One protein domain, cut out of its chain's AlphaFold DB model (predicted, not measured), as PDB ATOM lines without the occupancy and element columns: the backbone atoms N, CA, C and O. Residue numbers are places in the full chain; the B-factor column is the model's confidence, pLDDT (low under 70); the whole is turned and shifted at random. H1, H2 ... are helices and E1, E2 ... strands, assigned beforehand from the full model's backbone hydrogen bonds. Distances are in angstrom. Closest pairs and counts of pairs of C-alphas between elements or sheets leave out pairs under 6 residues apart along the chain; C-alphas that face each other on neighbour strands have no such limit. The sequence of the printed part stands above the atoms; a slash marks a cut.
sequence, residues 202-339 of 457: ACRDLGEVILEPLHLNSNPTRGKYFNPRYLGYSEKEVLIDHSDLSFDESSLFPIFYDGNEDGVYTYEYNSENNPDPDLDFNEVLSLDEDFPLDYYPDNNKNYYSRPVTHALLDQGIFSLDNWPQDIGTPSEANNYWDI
ATOM      1  N   ALA A 202      30.061 -46.381  35.193       93.00
ATOM      2  CA  ALA A 202      29.456 -45.061  35.349       93.00
ATOM      3  C   ALA A 202      29.311 -44.343  33.997       93.00
ATOM      4  O   ALA A 202      28.223 -43.864  33.686       93.00
ATOM      5  N   CYS A 203      30.369 -44.350  33.184       92.81
ATOM      6  CA  CYS A 203      30.449 -43.816  31.822       92.81
ATOM      7  C   CYS A 203      29.838 -44.739  30.759       92.81
ATOM      8  O   CYS A 203      30.017 -44.505  29.567       92.81
ATOM      9  N   ARG A 204      29.109 -45.788  31.167       89.19
ATOM     10  CA  ARG A 204      28.375 -46.667  30.245       89.19
ATOM     11  C   ARG A 204      29.249 -47.287  29.150       89.19
ATOM     12  O   ARG A 204      28.744 -47.627  28.083       89.19
ATOM     13  N   ASP A 205      30.522 -47.565  29.427       90.75
ATOM     14  CA  ASP A 205      31.419 -48.243  28.481       90.75
ATOM     15  C   ASP A 205      30.883 -49.633  28.084       90.75
ATOM     16  O   ASP A 205      31.299 -50.202  27.078       90.75
ATOM     17  N   LEU A 206      29.963 -50.202  28.873       87.00
ATOM     18  CA  LEU A 206      29.288 -51.482  28.626       87.00
ATOM     19  C   LEU A 206      27.868 -51.348  28.064       87.00
ATOM     20  O   LEU A 206      27.222 -52.370  27.825       87.00
ATOM     21  N   GLY A 207      27.396 -50.124  27.838       80.06
ATOM     22  CA  GLY A 207      26.046 -49.788  27.387       80.06
ATOM     23  C   GLY A 207      25.244 -49.175  28.534       80.06
ATOM     24  O   GLY A 207      25.788 -48.941  29.609       80.06
ATOM     25  N   GLU A 208      23.941 -48.944  28.404       74.06
ATOM     26  CA  GLU A 208      23.039 -49.364  27.317       74.06
ATOM     27  C   GLU A 208      23.117 -48.471  26.066       74.06
ATOM     28  O   GLU A 208      22.988 -47.253  26.172       74.06
ATOM     29  N   VAL A 209      23.233 -49.090  24.886       71.75
ATOM     30  CA  VAL A 209      22.869 -48.448  23.612       71.75
ATOM     31  C   VAL A 209      21.439 -48.855  23.280       71.75
ATOM     32  O   VAL A 209      21.119 -50.045  23.315       71.75
ATOM     33  N   ILE A 210      20.591 -47.869  22.987       66.94
ATOM     34  CA  ILE A 210      19.203 -48.069  22.565       66.94
ATOM     35  C   ILE A 210      19.151 -47.831  21.056       66.94
ATOM     36  O   ILE A 210      19.444 -46.723  20.626       66.94
ATOM     37  N   LEU A 211      18.762 -48.851  20.290       69.06
ATOM     38  CA  LEU A 211      18.518 -48.752  18.845       69.06
ATOM     39  C   LEU A 211      17.001 -48.705  18.596       69.06
ATOM     40  O   LEU A 211      16.265 -49.529  19.159       69.06
ATOM     41  N   GLU A 212      16.509 -47.747  17.801       61.56
ATOM     42  CA  GLU A 212      15.088 -47.653  17.429       61.56
ATOM     43  C   GLU A 212      14.786 -48.236  16.035       61.56
ATOM     44  O   GLU A 212      15.484 -47.940  15.072       61.56
ATOM     45  N   PRO A 213      13.666 -48.962  15.837       56.16
ATOM     46  CA  PRO A 213      13.209 -49.294  14.492       56.16
ATOM     47  C   PRO A 213      12.611 -48.090  13.760       56.16
ATOM     48  O   PRO A 213      11.813 -47.328  14.312       56.16
ATOM     49  N   LEU A 214      12.817 -48.045  12.438       49.12
ATOM     50  CA  LEU A 214      12.310 -46.995  11.538       49.12
ATOM     51  C   LEU A 214      10.773 -46.838  11.586       49.12
ATOM     52  O   LEU A 214      10.231 -45.811  11.163       49.12
ATOM     53  N   HIS A 215      10.028 -47.859  12.034       48.03
ATOM     54  CA  HIS A 215       8.600 -47.987  11.730       48.03
ATOM     55  C   HIS A 215       7.724 -48.697  12.780       48.03
ATOM     56  O   HIS A 215       6.973 -49.586  12.386       48.03
ATOM     57  N   LEU A 216       7.686 -48.323  14.066       47.53
ATOM     58  CA  LEU A 216       6.640 -48.876  14.954       47.53
ATOM     59  C   LEU A 216       6.040 -47.878  15.961       47.53
ATOM     60  O   LEU A 216       6.522 -47.701  17.070       47.53
ATOM     61  N   ASN A 217       4.833 -47.393  15.639       45.31
ATOM     62  CA  ASN A 217       3.857 -46.817  16.585       45.31
ATOM     63  C   ASN A 217       3.238 -47.875  17.537       45.31
ATOM     64  O   ASN A 217       2.126 -47.701  18.039       45.31
ATOM     65  N   SER A 218       3.896 -49.016  17.745       44.97
ATOM     66  CA  SER A 218       3.398 -50.106  18.584       44.97
ATOM     67  C   SER A 218       4.567 -50.886  19.175       44.97
ATOM     68  O   SER A 218       5.076 -51.794  18.527       44.97
ATOM     69  N   ASN A 219       4.925 -50.512  20.407       42.75
ATOM     70  CA  ASN A 219       5.944 -51.101  21.280       42.75
ATOM     71  C   ASN A 219       7.330 -51.282  20.639       42.75
ATOM     72  O   ASN A 219       7.560 -52.324  20.025       42.75
ATOM     73  N   PRO A 220       8.272 -50.339  20.841       43.94
ATOM     74  CA  PRO A 220       9.665 -50.598  20.508       43.94
ATOM     75  C   PRO A 220      10.148 -51.788  21.344       43.94
ATOM     76  O   PRO A 220      10.080 -51.767  22.578       43.94
ATOM     77  N   THR A 221      10.641 -52.834  20.686       45.56
ATOM     78  CA  THR A 221      11.618 -53.723  21.309       45.56
ATOM     79  C   THR A 221      12.871 -52.875  21.497       45.56
ATOM     80  O   THR A 221      13.713 -52.815  20.618       45.56
ATOM     81  N   ARG A 222      12.964 -52.132  22.608       51.38
ATOM     82  CA  ARG A 222      14.211 -51.455  22.983       51.38
ATOM     83  C   ARG A 222      15.253 -52.545  23.205       51.38
ATOM     84  O   ARG A 222      15.204 -53.246  24.219       51.38
ATOM     85  N   GLY A 223      16.111 -52.765  22.215       55.69
ATOM     86  CA  GLY A 223      17.238 -53.669  22.352       55.69
ATOM     87  C   GLY A 223      18.211 -53.066  23.356       55.69
ATOM     88  O   GLY A 223      18.772 -52.009  23.110       55.69
ATOM     89  N   LYS A 224      18.368 -53.725  24.505       70.69
ATOM     90  CA  LYS A 224      19.387 -53.403  25.503       70.69
ATOM     91  C   LYS A 224      20.722 -53.989  25.030       70.69
ATOM     92  O   LYS A 224      21.018 -55.140  25.358       70.69
ATOM     93  N   TYR A 225      21.497 -53.271  24.216       77.00
ATOM     94  CA  TYR A 225      22.767 -53.807  23.699       77.00
ATOM     95  C   TYR A 225      23.909 -53.627  24.701       77.00
ATOM     96  O   TYR A 225      23.984 -52.614  25.400       77.00
ATOM     97  N   PHE A 226      24.786 -54.632  24.766       83.75
ATOM     98  CA  PHE A 226      26.023 -54.617  25.548       83.75
ATOM     99  C   PHE A 226      27.222 -54.407  24.622       83.75
ATOM    100  O   PHE A 226      27.164 -54.796  23.456       83.75
ATOM    101  N   ASN A 227      28.312 -53.835  25.140       87.44
ATOM    102  CA  ASN A 227      29.497 -53.559  24.327       87.44
ATOM    103  C   ASN A 227      30.120 -54.858  23.758       87.44
ATOM    104  O   ASN A 227      30.635 -55.675  24.530       87.44
ATOM    105  N   PRO A 228      30.134 -55.055  22.427       87.06
ATOM    106  CA  PRO A 228      30.696 -56.246  21.787       87.06
ATOM    107  C   PRO A 228      32.226 -56.323  21.892       87.06
ATOM    108  O   PRO A 228      32.798 -57.388  21.668       87.06
ATOM    109  N   ARG A 229      32.883 -55.221  22.274       90.38
ATOM    110  CA  ARG A 229      34.320 -55.147  22.567       90.38
ATOM    111  C   ARG A 229      34.666 -55.662  23.970       90.38
ATOM    112  O   ARG A 229      35.826 -55.612  24.360       90.38
ATOM    113  N   TYR A 230      33.698 -56.174  24.740       91.50
ATOM    114  CA  TYR A 230      33.948 -56.813  26.036       91.50
ATOM    115  C   TYR A 230      34.879 -58.029  25.896       91.50
ATOM    116  O   TYR A 230      34.569 -59.010  25.219       91.50
ATOM    117  N   LEU A 231      36.013 -57.985  26.592       93.25
ATOM    118  CA  LEU A 231      37.035 -59.032  26.621       93.25
ATOM    119  C   LEU A 231      37.010 -59.847  27.918       93.25
ATOM    120  O   LEU A 231      37.533 -60.963  27.953       93.25
ATOM    121  N   GLY A 232      36.433 -59.307  28.992       90.62
ATOM    122  CA  GLY A 232      36.366 -59.999  30.271       90.62
ATOM    123  C   GLY A 232      36.302 -59.075  31.476       90.62
ATOM    124  O   GLY A 232      35.965 -57.901  31.386       90.62
ATOM    125  N   TYR A 233      36.651 -59.637  32.624       90.62
ATOM    126  CA  TYR A 233      36.477 -59.037  33.940       90.62
ATOM    127  C   TYR A 233      37.762 -59.148  34.761       90.62
ATOM    128  O   TYR A 233      38.445 -60.175  34.715       90.62
ATOM    129  N   SER A 234      38.040 -58.122  35.562       91.00
ATOM    130  CA  SER A 234      38.990 -58.140  36.673       91.00
ATOM    131  C   SER A 234      38.341 -57.537  37.925       91.00
ATOM    132  O   SER A 234      37.251 -56.981  37.848       91.00
ATOM    133  N   GLU A 235      39.016 -57.613  39.073       89.75
ATOM    134  CA  GLU A 235      38.496 -57.105  40.354       89.75
ATOM    135  C   GLU A 235      38.154 -55.602  40.334       89.75
ATOM    136  O   GLU A 235      37.238 -55.176  41.030       89.75
ATOM    137  N   LYS A 236      38.865 -54.800  39.528       92.44
ATOM    138  CA  LYS A 236      38.722 -53.330  39.512       92.44
ATOM    139  C   LYS A 236      38.297 -52.752  38.165       92.44
ATOM    140  O   LYS A 236      37.874 -51.604  38.094       92.44
ATOM    141  N   GLU A 237      38.400 -53.538  37.101       93.25
ATOM    142  CA  GLU A 237      38.164 -53.082  35.732       93.25
ATOM    143  C   GLU A 237      37.417 -54.136  34.926       93.25
ATOM    144  O   GLU A 237      37.596 -55.346  35.112       93.25
ATOM    145  N   VAL A 238      36.612 -53.669  33.982       92.62
ATOM    146  CA  VAL A 238      36.069 -54.496  32.915       92.62
ATOM    147  C   VAL A 238      36.992 -54.373  31.709       92.62
ATOM    148  O   VAL A 238      37.358 -53.279  31.301       92.62
ATOM    149  N   LEU A 239      37.415 -55.492  31.137       93.75
ATOM    150  CA  LEU A 239      38.345 -55.474  30.014       93.75
ATOM    151  C   LEU A 239      37.551 -55.219  28.733       93.75
ATOM    152  O   LEU A 239      36.670 -56.010  28.398       93.75
ATOM    153  N   ILE A 240      37.865 -54.133  28.032       92.88
ATOM    154  CA  ILE A 240      37.230 -53.733  26.773       92.88
ATOM    155  C   ILE A 240      38.338 -53.479  25.747       92.88
ATOM    156  O   ILE A 240      39.384 -52.922  26.082       92.88
ATOM    157  N   ASP A 241      38.139 -53.934  24.513       94.00
ATOM    158  CA  ASP A 241      39.013 -53.581  23.398       94.00
ATOM    159  C   ASP A 241      38.767 -52.121  23.008       94.00
ATOM    160  O   ASP A 241      37.669 -51.764  22.601       94.00
ATOM    161  N   HIS A 242      39.786 -51.279  23.162       94.00
ATOM    162  CA  HIS A 242      39.734 -49.866  22.795       94.00
ATOM    163  C   HIS A 242      40.497 -49.560  21.502       94.00
ATOM    164  O   HIS A 242      40.735 -48.393  21.220       94.00
ATOM    165  N   SER A 243      40.945 -50.567  20.747       93.06
ATOM    166  CA  SER A 243      41.901 -50.396  19.640       93.06
ATOM    167  C   SER A 243      41.416 -49.561  18.453       93.06
ATOM    168  O   SER A 243      42.240 -49.149  17.640       93.06
ATOM    169  N   ASP A 244      40.117 -49.309  18.369       92.31
ATOM    170  CA  ASP A 244      39.451 -48.531  17.330       92.31
ATOM    171  C   ASP A 244      38.791 -47.263  17.889       92.31
ATOM    172  O   ASP A 244      37.802 -46.788  17.350       92.31
ATOM    173  N   LEU A 245      39.312 -46.689  18.977       93.75
ATOM    174  CA  LEU A 245      38.860 -45.368  19.416       93.75
ATOM    175  C   LEU A 245      39.203 -44.292  18.378       93.75
ATOM    176  O   LEU A 245      40.271 -44.303  17.766       93.75
ATOM    177  N   SER A 246      38.325 -43.304  18.258       93.56
ATOM    178  CA  SER A 246      38.531 -42.133  17.407       93.56
ATOM    179  C   SER A 246      38.005 -40.864  18.069       93.56
ATOM    180  O   SER A 246      37.431 -40.898  19.165       93.56
ATOM    181  N   PHE A 247      38.272 -39.728  17.428       92.88
ATOM    182  CA  PHE A 247      37.871 -38.416  17.919       92.88
ATOM    183  C   PHE A 247      37.358 -37.505  16.805       92.88
ATOM    184  O   PHE A 247      38.080 -37.222  15.847       92.88
ATOM    185  N   ASP A 248      36.162 -36.956  17.013       91.25
ATOM    186  CA  ASP A 248      35.552 -35.931  16.169       91.25
ATOM    187  C   ASP A 248      35.000 -34.790  17.037       91.25
ATOM    188  O   ASP A 248      33.920 -34.880  17.615       91.25
ATOM    189  N   GLU A 249      35.726 -33.670  17.092       89.94
ATOM    190  CA  GLU A 249      35.323 -32.465  17.840       89.94
ATOM    191  C   GLU A 249      33.970 -31.892  17.376       89.94
ATOM    192  O   GLU A 249      33.326 -31.138  18.105       89.94
ATOM    193  N   SER A 250      33.536 -32.207  16.151       87.19
ATOM    194  CA  SER A 250      32.274 -31.712  15.602       87.19
ATOM    195  C   SER A 250      31.058 -32.573  15.954       87.19
ATOM    196  O   SER A 250      29.926 -32.131  15.726       87.19
ATOM    197  N   SER A 251      31.280 -33.755  16.535       85.12
ATOM    198  CA  SER A 251      30.237 -34.704  16.921       85.12
ATOM    199  C   SER A 251      29.597 -34.366  18.273       85.12
ATOM    200  O   SER A 251      30.207 -33.766  19.156       85.12
ATOM    201  N   LEU A 252      28.347 -34.810  18.453       80.69
ATOM    202  CA  LEU A 252      27.675 -34.835  19.759       80.69
ATOM    203  C   LEU A 252      28.340 -35.822  20.733       80.69
ATOM    204  O   LEU A 252      28.303 -35.598  21.941       80.69
ATOM    205  N   PHE A 253      28.951 -36.878  20.199       85.62
ATOM    206  CA  PHE A 253      29.732 -37.875  20.925       85.62
ATOM    207  C   PHE A 253      31.166 -37.819  20.390       85.62
ATOM    208  O   PHE A 253      31.488 -38.497  19.413       85.62
ATOM    209  N   PRO A 254      32.019 -36.944  20.949       89.50
ATOM    210  CA  PRO A 254      33.300 -36.637  20.333       89.50
ATOM    211  C   PRO A 254      34.314 -37.770  20.459       89.50
ATOM    212  O   PRO A 254      35.247 -37.807  19.670       89.50
ATOM    213  N   ILE A 255      34.150 -38.684  21.419       92.19
ATOM    214  CA  ILE A 255      34.950 -39.905  21.546       92.19
ATOM    215  C   ILE A 255      34.022 -41.100  21.353       92.19
ATOM    216  O   ILE A 255      32.988 -41.214  22.012       92.19
ATOM    217  N   PHE A 256      34.402 -41.989  20.445       90.56
ATOM    218  CA  PHE A 256      33.590 -43.120  20.008       90.56
ATOM    219  C   PHE A 256      34.489 -44.245  19.489       90.56
ATOM    220  O   PHE A 256      35.693 -44.046  19.302       90.56
ATOM    221  N   TYR A 257      33.907 -45.423  19.277       89.75
ATOM    222  CA  TYR A 257      34.570 -46.504  18.554       89.75
ATOM    223  C   TYR A 257      34.281 -46.383  17.052       89.75
ATOM    224  O   TYR A 257      33.119 -46.358  16.658       89.75
ATOM    225  N   ASP A 258      35.337 -46.322  16.250       89.38
ATOM    226  CA  ASP A 258      35.378 -46.090  14.806       89.38
ATOM    227  C   ASP A 258      35.772 -47.384  14.080       89.38
ATOM    228  O   ASP A 258      36.900 -47.580  13.622       89.38
ATOM    229  N   GLY A 259      34.830 -48.323  14.027       86.94
ATOM    230  CA  GLY A 259      35.024 -49.633  13.411       86.94
ATOM    231  C   GLY A 259      35.162 -49.594  11.885       86.94
ATOM    232  O   GLY A 259      35.610 -50.585  11.300       86.94
ATOM    233  N   ASN A 260      34.802 -48.479  11.232       88.69
ATOM    234  CA  ASN A 260      34.945 -48.293   9.783       88.69
ATOM    235  C   ASN A 260      36.198 -47.483   9.374       88.69
ATOM    236  O   ASN A 260      36.529 -47.448   8.182       88.69
ATOM    237  N   GLU A 261      36.923 -46.929  10.351       90.00
ATOM    238  CA  GLU A 261      38.162 -46.157  10.216       90.00
ATOM    239  C   GLU A 261      38.019 -44.860   9.387       90.00
ATOM    240  O   GLU A 261      38.962 -44.456   8.689       90.00
ATOM    241  N   ASP A 262      36.854 -44.207   9.407       90.12
ATOM    242  CA  ASP A 262      36.611 -42.976   8.641       90.12
ATOM    243  C   ASP A 262      36.821 -41.675   9.441       90.12
ATOM    244  O   ASP A 262      36.969 -40.597   8.843       90.12
ATOM    245  N   GLY A 263      36.964 -41.789  10.764       88.94
ATOM    246  CA  GLY A 263      37.242 -40.689  11.679       88.94
ATOM    247  C   GLY A 263      36.038 -39.815  12.022       88.94
ATOM    248  O   GLY A 263      36.243 -38.715  12.541       88.94
ATOM    249  N   VAL A 264      34.811 -40.241  11.712       88.31
ATOM    250  CA  VAL A 264      33.582 -39.468  11.919       88.31
ATOM    251  C   VAL A 264      32.562 -40.295  12.697       88.31
ATOM    252  O   VAL A 264      32.380 -41.473  12.435       88.31
ATOM    253  N   TYR A 265      31.868 -39.663  13.648       86.00
ATOM    254  CA  TYR A 265      30.702 -40.280  14.284       86.00
ATOM    255  C   TYR A 265      29.430 -39.911  13.509       86.00
ATOM    256  O   TYR A 265      28.872 -38.814  13.615       86.00
ATOM    257  N   THR A 266      28.995 -40.844  12.692       83.94
ATOM    258  CA  THR A 266      27.744 -40.951  11.956       83.94
ATOM    259  C   THR A 266      26.611 -41.416  12.871       83.94
ATOM    260  O   THR A 266      26.696 -42.377  13.628       83.94
ATOM    261  N   TYR A 267      25.487 -40.721  12.767       82.00
ATOM    262  CA  TYR A 267      24.234 -41.073  13.421       82.00
ATOM    263  C   TYR A 267      23.074 -40.574  12.560       82.00
ATOM    264  O   TYR A 267      23.222 -39.624  11.782       82.00
ATOM    265  N   GLU A 268      21.900 -41.169  12.725       81.75
ATOM    266  CA  GLU A 268      20.654 -40.672  12.142       81.75
ATOM    267  C   GLU A 268      19.747 -40.105  13.240       81.75
ATOM    268  O   GLU A 268      19.946 -40.350  14.425       81.75
ATOM    269  N   TYR A 269      18.761 -39.282  12.880       82.00
ATOM    270  CA  TYR A 269      17.789 -38.798  13.865       82.00
ATOM    271  C   TYR A 269      16.579 -39.723  13.907       82.00
ATOM    272  O   TYR A 269      15.902 -39.918  12.894       82.00
ATOM    273  N   ASN A 270      16.273 -40.235  15.096       73.94
ATOM    274  CA  ASN A 270      15.116 -41.087  15.309       73.94
ATOM    275  C   ASN A 270      13.789 -40.304  15.253       73.94
ATOM    276  O   ASN A 270      13.739 -39.090  15.020       73.94
ATOM    277  N   SER A 271      12.674 -41.004  15.477       74.62
ATOM    278  CA  SER A 271      11.331 -40.417  15.366       74.62
ATOM    279  C   SER A 271      11.034 -39.305  16.388       74.62
ATOM    280  O   SER A 271      10.162 -38.464  16.146       74.62
ATOM    281  N   GLU A 272      11.786 -39.262  17.491       74.31
ATOM    282  CA  GLU A 272      11.733 -38.242  18.542       74.31
ATOM    283  C   GLU A 272      12.761 -37.115  18.330       74.31
ATOM    284  O   GLU A 272      12.837 -36.188  19.137       74.31
ATOM    285  N   ASN A 273      13.495 -37.138  17.209       76.94
ATOM    286  CA  ASN A 273      14.565 -36.199  16.870       76.94
ATOM    287  C   ASN A 273      15.765 -36.277  17.838       76.94
ATOM    288  O   ASN A 273      16.445 -35.272  18.065       76.94
ATOM    289  N   ASN A 274      16.041 -37.468  18.374       76.94
ATOM    290  CA  ASN A 274      17.273 -37.774  19.100       76.94
ATOM    291  C   ASN A 274      18.293 -38.434  18.152       76.94
ATOM    292  O   ASN A 274      17.867 -39.129  17.227       76.94
ATOM    293  N   PRO A 275      19.607 -38.212  18.341       77.88
ATOM    294  CA  PRO A 275      20.633 -38.934  17.594       77.88
ATOM    295  C   PRO A 275      20.586 -40.429  17.940       77.88
ATOM    296  O   PRO A 275      20.530 -40.785  19.115       77.88
ATOM    297  N   ASP A 276      20.618 -41.277  16.920       77.00
ATOM    298  CA  ASP A 276      20.552 -42.732  17.015       77.00
ATOM    299  C   ASP A 276      21.723 -43.343  16.229       77.00
ATOM    300  O   ASP A 276      21.903 -43.002  15.051       77.00
ATOM    301  N   PRO A 277      22.544 -44.192  16.870       74.44
ATOM    302  CA  PRO A 277      23.596 -44.911  16.168       74.44
ATOM    303  C   PRO A 277      23.072 -45.903  15.113       74.44
ATOM    304  O   PRO A 277      23.823 -46.265  14.217       74.44
ATOM    305  N   ASP A 278      21.804 -46.332  15.172       75.19
ATOM    306  CA  ASP A 278      21.215 -47.264  14.201       75.19
ATOM    307  C   ASP A 278      20.946 -46.583  12.844       75.19
ATOM    308  O   ASP A 278      19.842 -46.116  12.549       75.19
ATOM    309  N   LEU A 279      21.972 -46.514  11.991       75.31
ATOM    310  CA  LEU A 279      21.931 -45.769  10.725       75.31
ATOM    311  C   LEU A 279      20.866 -46.265   9.734       75.31
ATOM    312  O   LEU A 279      20.390 -45.498   8.892       75.31
ATOM    313  N   ASP A 280      20.518 -47.553   9.773       74.88
ATOM    314  CA  ASP A 280      19.496 -48.145   8.905       74.88
ATOM    315  C   ASP A 280      18.224 -48.570   9.659       74.88
ATOM    316  O   ASP A 280      17.280 -49.073   9.034       74.88
ATOM    317  N   PHE A 281      18.171 -48.275  10.962       72.81
ATOM    318  CA  PHE A 281      17.070 -48.526  11.889       72.81
ATOM    319  C   PHE A 281      16.557 -49.969  11.826       72.81
ATOM    320  O   PHE A 281      15.339 -50.223  11.745       72.81
ATOM    321  N   ASN A 282      17.498 -50.914  11.754       76.12
ATOM    322  CA  ASN A 282      17.232 -52.342  11.611       76.12
ATOM    323  C   ASN A 282      17.263 -53.106  12.953       76.12
ATOM    324  O   ASN A 282      17.014 -54.316  12.953       76.12
ATOM    325  N   GLU A 283      17.514 -52.411  14.069       72.50
ATOM    326  CA  GLU A 283      17.699 -52.948  15.422       72.50
ATOM    327  C   GLU A 283      18.895 -53.919  15.547       72.50
ATOM    328  O   GLU A 283      18.916 -54.799  16.412       72.50
ATOM    329  N   VAL A 284      19.904 -53.829  14.685       75.31
ATOM    330  CA  VAL A 284      21.103 -54.676  14.711       75.31
ATOM    331  C   VAL A 284      22.312 -53.798  14.958       75.31
ATOM    332  O   VAL A 284      22.732 -53.067  14.072       75.31
ATOM    333  N   LEU A 285      22.917 -53.967  16.135       75.00
ATOM    334  CA  LEU A 285      24.166 -53.301  16.490       75.00
ATOM    335  C   LEU A 285      25.246 -53.580  15.429       75.00
ATOM    336  O   LEU A 285      25.732 -54.712  15.302       75.00
ATOM    337  N   SER A 286      25.619 -52.548  14.689       75.56
ATOM    338  CA  SER A 286      26.812 -52.478  13.864       75.56
ATOM    339  C   SER A 286      28.033 -52.200  14.736       75.56
ATOM    340  O   SER A 286      28.001 -51.439  15.699       75.56
ATOM    341  N   LEU A 287      29.148 -52.844  14.401       75.88
ATOM    342  CA  LEU A 287      30.425 -52.562  15.060       75.88
ATOM    343  C   LEU A 287      31.093 -51.304  14.512       75.88
ATOM    344  O   LEU A 287      32.087 -50.877  15.096       75.88
ATOM    345  N   ASP A 288      30.559 -50.756  13.421       72.75
ATOM    346  CA  ASP A 288      31.140 -49.617  12.732       72.75
ATOM    347  C   ASP A 288      31.088 -48.381  13.634       72.75
ATOM    348  O   ASP A 288      32.140 -47.815  13.895       72.75
ATOM    349  N   GLU A 289      29.923 -47.999  14.174       66.38
ATOM    350  CA  GLU A 289      29.808 -46.743  14.938       66.38
ATOM    351  C   GLU A 289      28.812 -46.785  16.114       66.38
ATOM    352  O   GLU A 289      28.653 -45.802  16.839       66.38
ATOM    353  N   ASP A 290      28.178 -47.934  16.388       64.75
ATOM    354  CA  ASP A 290      26.966 -47.959  17.217       64.75
ATOM    355  C   ASP A 290      27.200 -47.910  18.733       64.75
ATOM    356  O   ASP A 290      26.383 -48.385  19.524       64.75
ATOM    357  N   PHE A 291      28.341 -47.391  19.177       74.19
ATOM    358  CA  PHE A 291      28.703 -47.405  20.588       74.19
ATOM    359  C   PHE A 291      29.363 -46.094  21.028       74.19
ATOM    360  O   PHE A 291      30.584 -46.042  21.203       74.19
ATOM    361  N   PRO A 292      28.583 -45.014  21.213       76.06
ATOM    362  CA  PRO A 292      29.118 -43.783  21.776       76.06
ATOM    363  C   PRO A 292      29.614 -44.018  23.208       76.06
ATOM    364  O   PRO A 292      29.033 -44.805  23.960       76.06
ATOM    365  N   LEU A 293      30.686 -43.324  23.591       86.44
ATOM    366  CA  LEU A 293      31.186 -43.327  24.964       86.44
ATOM    367  C   LEU A 293      30.611 -42.142  25.740       86.44
ATOM    368  O   LEU A 293      30.579 -41.017  25.239       86.44
ATOM    369  N   ASP A 294      30.167 -42.401  26.969       89.44
ATOM    370  CA  ASP A 294      29.627 -41.378  27.864       89.44
ATOM    371  C   ASP A 294      30.734 -40.808  28.769       89.44
ATOM    372  O   ASP A 294      31.842 -41.343  28.879       89.44
ATOM    373  N   TYR A 295      30.433 -39.706  29.444       93.19
ATOM    374  CA  TYR A 295      31.361 -39.028  30.341       93.19
ATOM    375  C   TYR A 295      30.636 -38.425  31.540       93.19
ATOM    376  O   TYR A 295      29.430 -38.194  31.530       93.19
ATOM    377  N   TYR A 296      31.393 -38.122  32.592       93.94
ATOM    378  CA  TYR A 296      30.894 -37.353  33.726       93.94
ATOM    379  C   TYR A 296      31.348 -35.899  33.604       93.94
ATOM    380  O   TYR A 296      32.552 -35.648  33.487       93.94
ATOM    381  N   PRO A 297      30.423 -34.925  33.613       92.75
ATOM    382  CA  PRO A 297      30.799 -33.524  33.618       92.75
ATOM    383  C   PRO A 297      31.244 -33.102  35.021       92.75
ATOM    384  O   PRO A 297      30.642 -33.481  36.024       92.75
ATOM    385  N   ASP A 298      32.270 -32.262  35.084       92.19
ATOM    386  CA  ASP A 298      32.617 -31.480  36.265       92.19
ATOM    387  C   ASP A 298      33.150 -30.114  35.816       92.19
ATOM    388  O   ASP A 298      34.207 -29.972  35.188       92.19
ATOM    389  N   ASN A 299      32.357 -29.087  36.127       88.31
ATOM    390  CA  ASN A 299      32.569 -27.706  35.721       88.31
ATOM    391  C   ASN A 299      32.723 -27.558  34.196       88.31
ATOM    392  O   ASN A 299      31.737 -27.590  33.468       88.31
ATOM    393  N   ASN A 300      33.955 -27.359  33.721       90.25
ATOM    394  CA  ASN A 300      34.273 -27.151  32.306       90.25
ATOM    395  C   ASN A 300      34.995 -28.358  31.689       90.25
ATOM    396  O   ASN A 300      35.623 -28.202  30.643       90.25
ATOM    397  N   LYS A 301      34.990 -29.515  32.364       95.31
ATOM    398  CA  LYS A 301      35.653 -30.730  31.895       95.31
ATOM    399  C   LYS A 301      34.709 -31.923  31.857       95.31
ATOM    400  O   LYS A 301      33.871 -32.092  32.735       95.31
ATOM    401  N   ASN A 302      34.936 -32.771  30.865       95.75
ATOM    402  CA  ASN A 302      34.319 -34.071  30.687       95.75
ATOM    403  C   ASN A 302      35.331 -35.154  31.067       95.75
ATOM    404  O   ASN A 302      36.446 -35.202  30.536       95.75
ATOM    405  N   TYR A 303      34.942 -36.016  31.998       97.50
ATOM    406  CA  TYR A 303      35.749 -37.121  32.491       97.50
ATOM    407  C   TYR A 303      35.191 -38.438  31.961       97.50
ATOM    408  O   TYR A 303      34.151 -38.915  32.409       97.50
ATOM    409  N   TYR A 304      35.897 -39.014  30.992       97.38
ATOM    410  CA  TYR A 304      35.654 -40.373  30.516       97.38
ATOM    411  C   TYR A 304      36.225 -41.385  31.510       97.38
ATOM    412  O   TYR A 304      36.957 -41.021  32.442       97.38
ATOM    413  N   SER A 305      35.917 -42.666  31.312       96.94
ATOM    414  CA  SER A 305      36.492 -43.730  32.131       96.94
ATOM    415  C   SER A 305      38.022 -43.715  32.079       96.94
ATOM    416  O   SER A 305      38.636 -43.225  31.116       96.94
ATOM    417  N   ARG A 306      38.676 -44.237  33.128       96.81
ATOM    418  CA  ARG A 306      40.148 -44.299  33.132       96.81
ATOM    419  C   ARG A 306      40.670 -45.053  31.906       96.81
ATOM    420  O   ARG A 306      41.519 -44.482  31.221       96.81
ATOM    421  N   PRO A 307      40.170 -46.258  31.567       96.75
ATOM    422  CA  PRO A 307      40.716 -47.010  30.440       96.75
ATOM    423  C   PRO A 307      40.568 -46.287  29.103       96.75
ATOM    424  O   PRO A 307      41.538 -46.239  28.350       96.75
ATOM    425  N   VAL A 308      39.429 -45.627  28.850       97.12
ATOM    426  CA  VAL A 308      39.243 -44.793  27.651       97.12
ATOM    427  C   VAL A 308      40.272 -43.664  27.620       97.12
ATOM    428  O   VAL A 308      40.962 -43.472  26.621       97.12
ATOM    429  N   THR A 309      40.442 -42.948  28.732       97.62
ATOM    430  CA  THR A 309      41.351 -41.795  28.793       97.62
ATOM    431  C   THR A 309      42.813 -42.204  28.562       97.62
ATOM    432  O   THR A 309      43.536 -41.528  27.829       97.62
ATOM    433  N   HIS A 310      43.265 -43.324  29.136       97.88
ATOM    434  CA  HIS A 310      44.615 -43.851  28.876       97.88
ATOM    435  C   HIS A 310      44.760 -44.360  27.438       97.88
ATOM    436  O   HIS A 310      45.762 -44.059  26.793       97.88
ATOM    437  N   ALA A 311      43.744 -45.035  26.894       97.75
ATOM    438  CA  ALA A 311      43.755 -45.531  25.519       97.75
ATOM    439  C   ALA A 311      43.909 -44.403  24.482       97.75
ATOM    440  O   ALA A 311      44.693 -44.548  23.544       97.75
ATOM    441  N   LEU A 312      43.248 -43.255  24.685       97.38
ATOM    442  CA  LEU A 312      43.392 -42.070  23.825       97.38
ATOM    443  C   LEU A 312      44.844 -41.567  23.744       97.38
ATOM    444  O   LEU A 312      45.301 -41.148  22.677       97.38
ATOM    445  N   LEU A 313      45.582 -41.618  24.860       98.06
ATOM    446  CA  LEU A 313      46.999 -41.250  24.897       98.06
ATOM    447  C   LEU A 313      47.880 -42.334  24.263       98.06
ATOM    448  O   LEU A 313      48.743 -42.027  23.440       98.06
ATOM    449  N   ASP A 314      47.668 -43.593  24.642       97.94
ATOM    450  CA  ASP A 314      48.507 -44.723  24.230       97.94
ATOM    451  C   ASP A 314      48.434 -44.989  22.720       97.94
ATOM    452  O   ASP A 314      49.427 -45.386  22.104       97.94
ATOM    453  N   GLN A 315      47.281 -44.720  22.109       96.56
ATOM    454  CA  GLN A 315      47.069 -44.845  20.665       96.56
ATOM    455  C   GLN A 315      47.513 -43.604  19.884       96.56
ATOM    456  O   GLN A 315      47.547 -43.620  18.654       96.56
ATOM    457  N   GLY A 316      47.893 -42.529  20.578       96.50
ATOM    458  CA  GLY A 316      48.315 -41.281  19.952       96.50
ATOM    459  C   GLY A 316      47.181 -40.504  19.279       96.50
ATOM    460  O   GLY A 316      47.479 -39.635  18.458       96.50
ATOM    461  N   ILE A 317      45.918 -40.784  19.632       95.81
ATOM    462  CA  ILE A 317      44.759 -39.950  19.260       95.81
ATOM    463  C   ILE A 317      44.990 -38.544  19.818       95.81
ATOM    464  O   ILE A 317      44.904 -37.547  19.096       95.81
ATOM    465  N   PHE A 318      45.428 -38.483  21.078       97.31
ATOM    466  CA  PHE A 318      45.974 -37.283  21.693       97.31
ATOM    467  C   PHE A 318      47.411 -37.493  22.174       97.31
ATOM    468  O   PHE A 318      47.875 -38.589  22.471       97.31
ATOM    469  N   SER A 319      48.113 -36.380  22.304       97.00
ATOM    470  CA  SER A 319      49.344 -36.204  23.061       97.00
ATOM    471  C   SER A 319      49.085 -35.171  24.157       97.00
ATOM    472  O   SER A 319      48.146 -34.380  24.070       97.00
ATOM    473  N   LEU A 320      49.950 -35.103  25.168       96.31
ATOM    474  CA  LEU A 320      49.809 -34.087  26.219       96.31
ATOM    475  C   LEU A 320      49.903 -32.643  25.681       96.31
ATOM    476  O   LEU A 320      49.384 -31.730  26.316       96.31
ATOM    477  N   ASP A 321      50.521 -32.435  24.513       96.44
ATOM    478  CA  ASP A 321      50.677 -31.110  23.898       96.44
ATOM    479  C   ASP A 321      49.433 -30.651  23.109       96.44
ATOM    480  O   ASP A 321      49.269 -29.453  22.878       96.44
ATOM    481  N   ASN A 322      48.567 -31.576  22.678       95.44
ATOM    482  CA  ASN A 322      47.355 -31.280  21.897       95.44
ATOM    483  C   ASN A 322      46.068 -31.816  22.546       95.44
ATOM    484  O   ASN A 322      45.054 -31.933  21.863       95.44
ATOM    485  N   TRP A 323      46.105 -32.129  23.843       97.50
ATOM    486  CA  TRP A 323      44.948 -32.628  24.581       97.50
ATOM    487  C   TRP A 323      43.822 -31.570  24.648       97.50
ATOM    488  O   TRP A 323      44.104 -30.423  25.037       97.50
ATOM    489  N   PRO A 324      42.564 -31.916  24.303       96.38
ATOM    490  CA  PRO A 324      41.429 -30.993  24.394       96.38
ATOM    491  C   PRO A 324      41.240 -30.442  25.813       96.38
ATOM    492  O   PRO A 324      41.298 -31.174  26.796       96.38
ATOM    493  N   GLN A 325      41.051 -29.128  25.948       95.38
ATOM    494  CA  GLN A 325      41.048 -28.470  27.268       95.38
ATOM    495  C   GLN A 325      39.826 -28.817  28.127       95.38
ATOM    496  O   GLN A 325      39.884 -28.710  29.352       95.38
ATOM    497  N   ASP A 326      38.742 -29.213  27.475       95.31
ATOM    498  CA  ASP A 326      37.459 -29.621  28.033       95.31
ATOM    499  C   ASP A 326      37.370 -31.132  28.299       95.31
ATOM    500  O   ASP A 326      36.351 -31.598  28.796       95.31
ATOM    501  N   ILE A 327      38.426 -31.906  28.035       97.06
ATOM    502  CA  ILE A 327      38.496 -33.335  28.364       97.06
ATOM    503  C   ILE A 327      39.565 -33.544  29.437       97.06
ATOM    504  O   ILE A 327      40.671 -33.004  29.359       97.06
ATOM    505  N   GLY A 328      39.253 -34.336  30.464       97.56
ATOM    506  CA  GLY A 328      40.230 -34.719  31.483       97.56
ATOM    507  C   GLY A 328      41.414 -35.469  30.868       97.56
ATOM    508  O   GLY A 328      41.229 -36.435  30.138       97.56
ATOM    509  N   THR A 329      42.644 -35.036  31.152       98.19
ATOM    510  CA  THR A 329      43.858 -35.812  30.829       98.19
ATOM    511  C   THR A 329      43.895 -37.115  31.636       98.19
ATOM    512  O   THR A 329      43.219 -37.198  32.659       98.19
ATOM    513  N   PRO A 330      44.739 -38.113  31.298       98.38
ATOM    514  CA  PRO A 330      44.815 -39.349  32.084       98.38
ATOM    515  C   PRO A 330      45.122 -39.109  33.567       98.38
ATOM    516  O   PRO A 330      44.576 -39.782  34.437       98.38
ATOM    517  N   SER A 331      45.956 -38.109  33.879       98.19
ATOM    518  CA  SER A 331      46.236 -37.737  35.271       98.19
ATOM    519  C   SER A 331      45.030 -37.097  35.959       98.19
ATOM    520  O   SER A 331      44.820 -37.342  37.140       98.19
ATOM    521  N   GLU A 332      44.268 -36.260  35.258       97.94
ATOM    522  CA  GLU A 332      43.091 -35.599  35.830       97.94
ATOM    523  C   GLU A 332      41.927 -36.576  35.982       97.94
ATOM    524  O   GLU A 332      41.298 -36.579  37.031       97.94
ATOM    525  N   ALA A 333      41.682 -37.438  34.989       97.88
ATOM    526  CA  ALA A 333      40.700 -38.513  35.079       97.88
ATOM    527  C   ALA A 333      41.032 -39.462  36.225       97.88
ATOM    528  O   ALA A 333      40.148 -39.797  37.005       97.88
ATOM    529  N   ASN A 334      42.309 -39.822  36.395       97.75
ATOM    530  CA  ASN A 334      42.705 -40.624  37.543       97.75
ATOM    531  C   ASN A 334      42.337 -39.935  38.868       97.75
ATOM    532  O   ASN A 334      41.602 -40.507  39.665       97.75
ATOM    533  N   ASN A 335      42.768 -38.686  39.058       97.25
ATOM    534  CA  ASN A 335      42.479 -37.939  40.283       97.25
ATOM    535  C   ASN A 335      40.967 -37.756  40.520       97.25
ATOM    536  O   ASN A 335      40.509 -37.813  41.658       97.25
ATOM    537  N   TYR A 336      40.186 -37.526  39.461       97.88
ATOM    538  CA  TYR A 336      38.733 -37.374  39.547       97.88
ATOM    539  C   TYR A 336      38.063 -38.662  40.040       97.88
ATOM    540  O   TYR A 336      37.217 -38.630  40.940       97.88
ATOM    541  N   TRP A 337      38.470 -39.800  39.480       97.88
ATOM    542  CA  TRP A 337      37.893 -41.102  39.788       97.88
ATOM    543  C   TRP A 337      38.415 -41.718  41.095       97.88
ATOM    544  O   TRP A 337      37.733 -42.578  41.649       97.88
ATOM    545  N   ASP A 338      39.562 -41.272  41.632       97.50
ATOM    546  CA  ASP A 338      40.205 -41.854  42.832       97.50
ATOM    547  C   ASP A 338      39.281 -41.874  44.056       97.50
ATOM    548  O   ASP A 338      39.388 -42.761  44.895       97.50
ATOM    549  N   ILE A 339      38.341 -40.932  44.131       97.44
ATOM    550  CA  ILE A 339      37.374 -40.809  45.232       97.44
ATOM    551  C   ILE A 339      35.929 -41.110  44.808       97.44
ATOM    552  O   ILE A 339      35.002 -40.884  45.581       97.44
TER     553      ILE A 339
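AT A GLANCE: This is residues 202 to 339 of the 457 residues of an uncharacterized protein of archaeon (UniProt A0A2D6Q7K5). There is little regular structure: loops string together four separate antiparallel strand hairpins, with helical hairpin H1-H2 toward one end and the E1-E2 loop at the other. Of 138 printed residues, 42 are in named elements, strands E1 to E8 then helices H1 and H2, mixed in class. The whole is compact, radius of gyration of the C-alphas 15.7 A, spanning 47 by 35 by 30 A.

IN THESE COORDINATES: Find C-alpha 209 at (22.869, -48.448, 23.612), where E1, residues 209-211, begins. Onward come E2 223-225, E3 230-233, E4 238-240, E5 245-247, E6 255-257, E7 296-298 and E8 301-303. H1, residues 306-314, runs 12.2 A; H2, residues 330-337, ends at (37.893, -41.102, 39.788).

HOW THE PARTS SIT: In hairpin E5-E6, find N 246 and O 256 within hydrogen-bond range, 2.9 A. H1 and H2 touch, opposite ways at a shallow tilt of 3 degrees, their closest C-alphas, Thr 309 and Pro 330, 5.4 A apart. Every O i to N i+4 pair is within range in H2, 4 of 5 in H1.

THE WHOLE: Links E1-E2, E6-E7 and H1-H2 are long; the printed part has no cut. pLDDT is under 70 at residues 210-223 and 289-290.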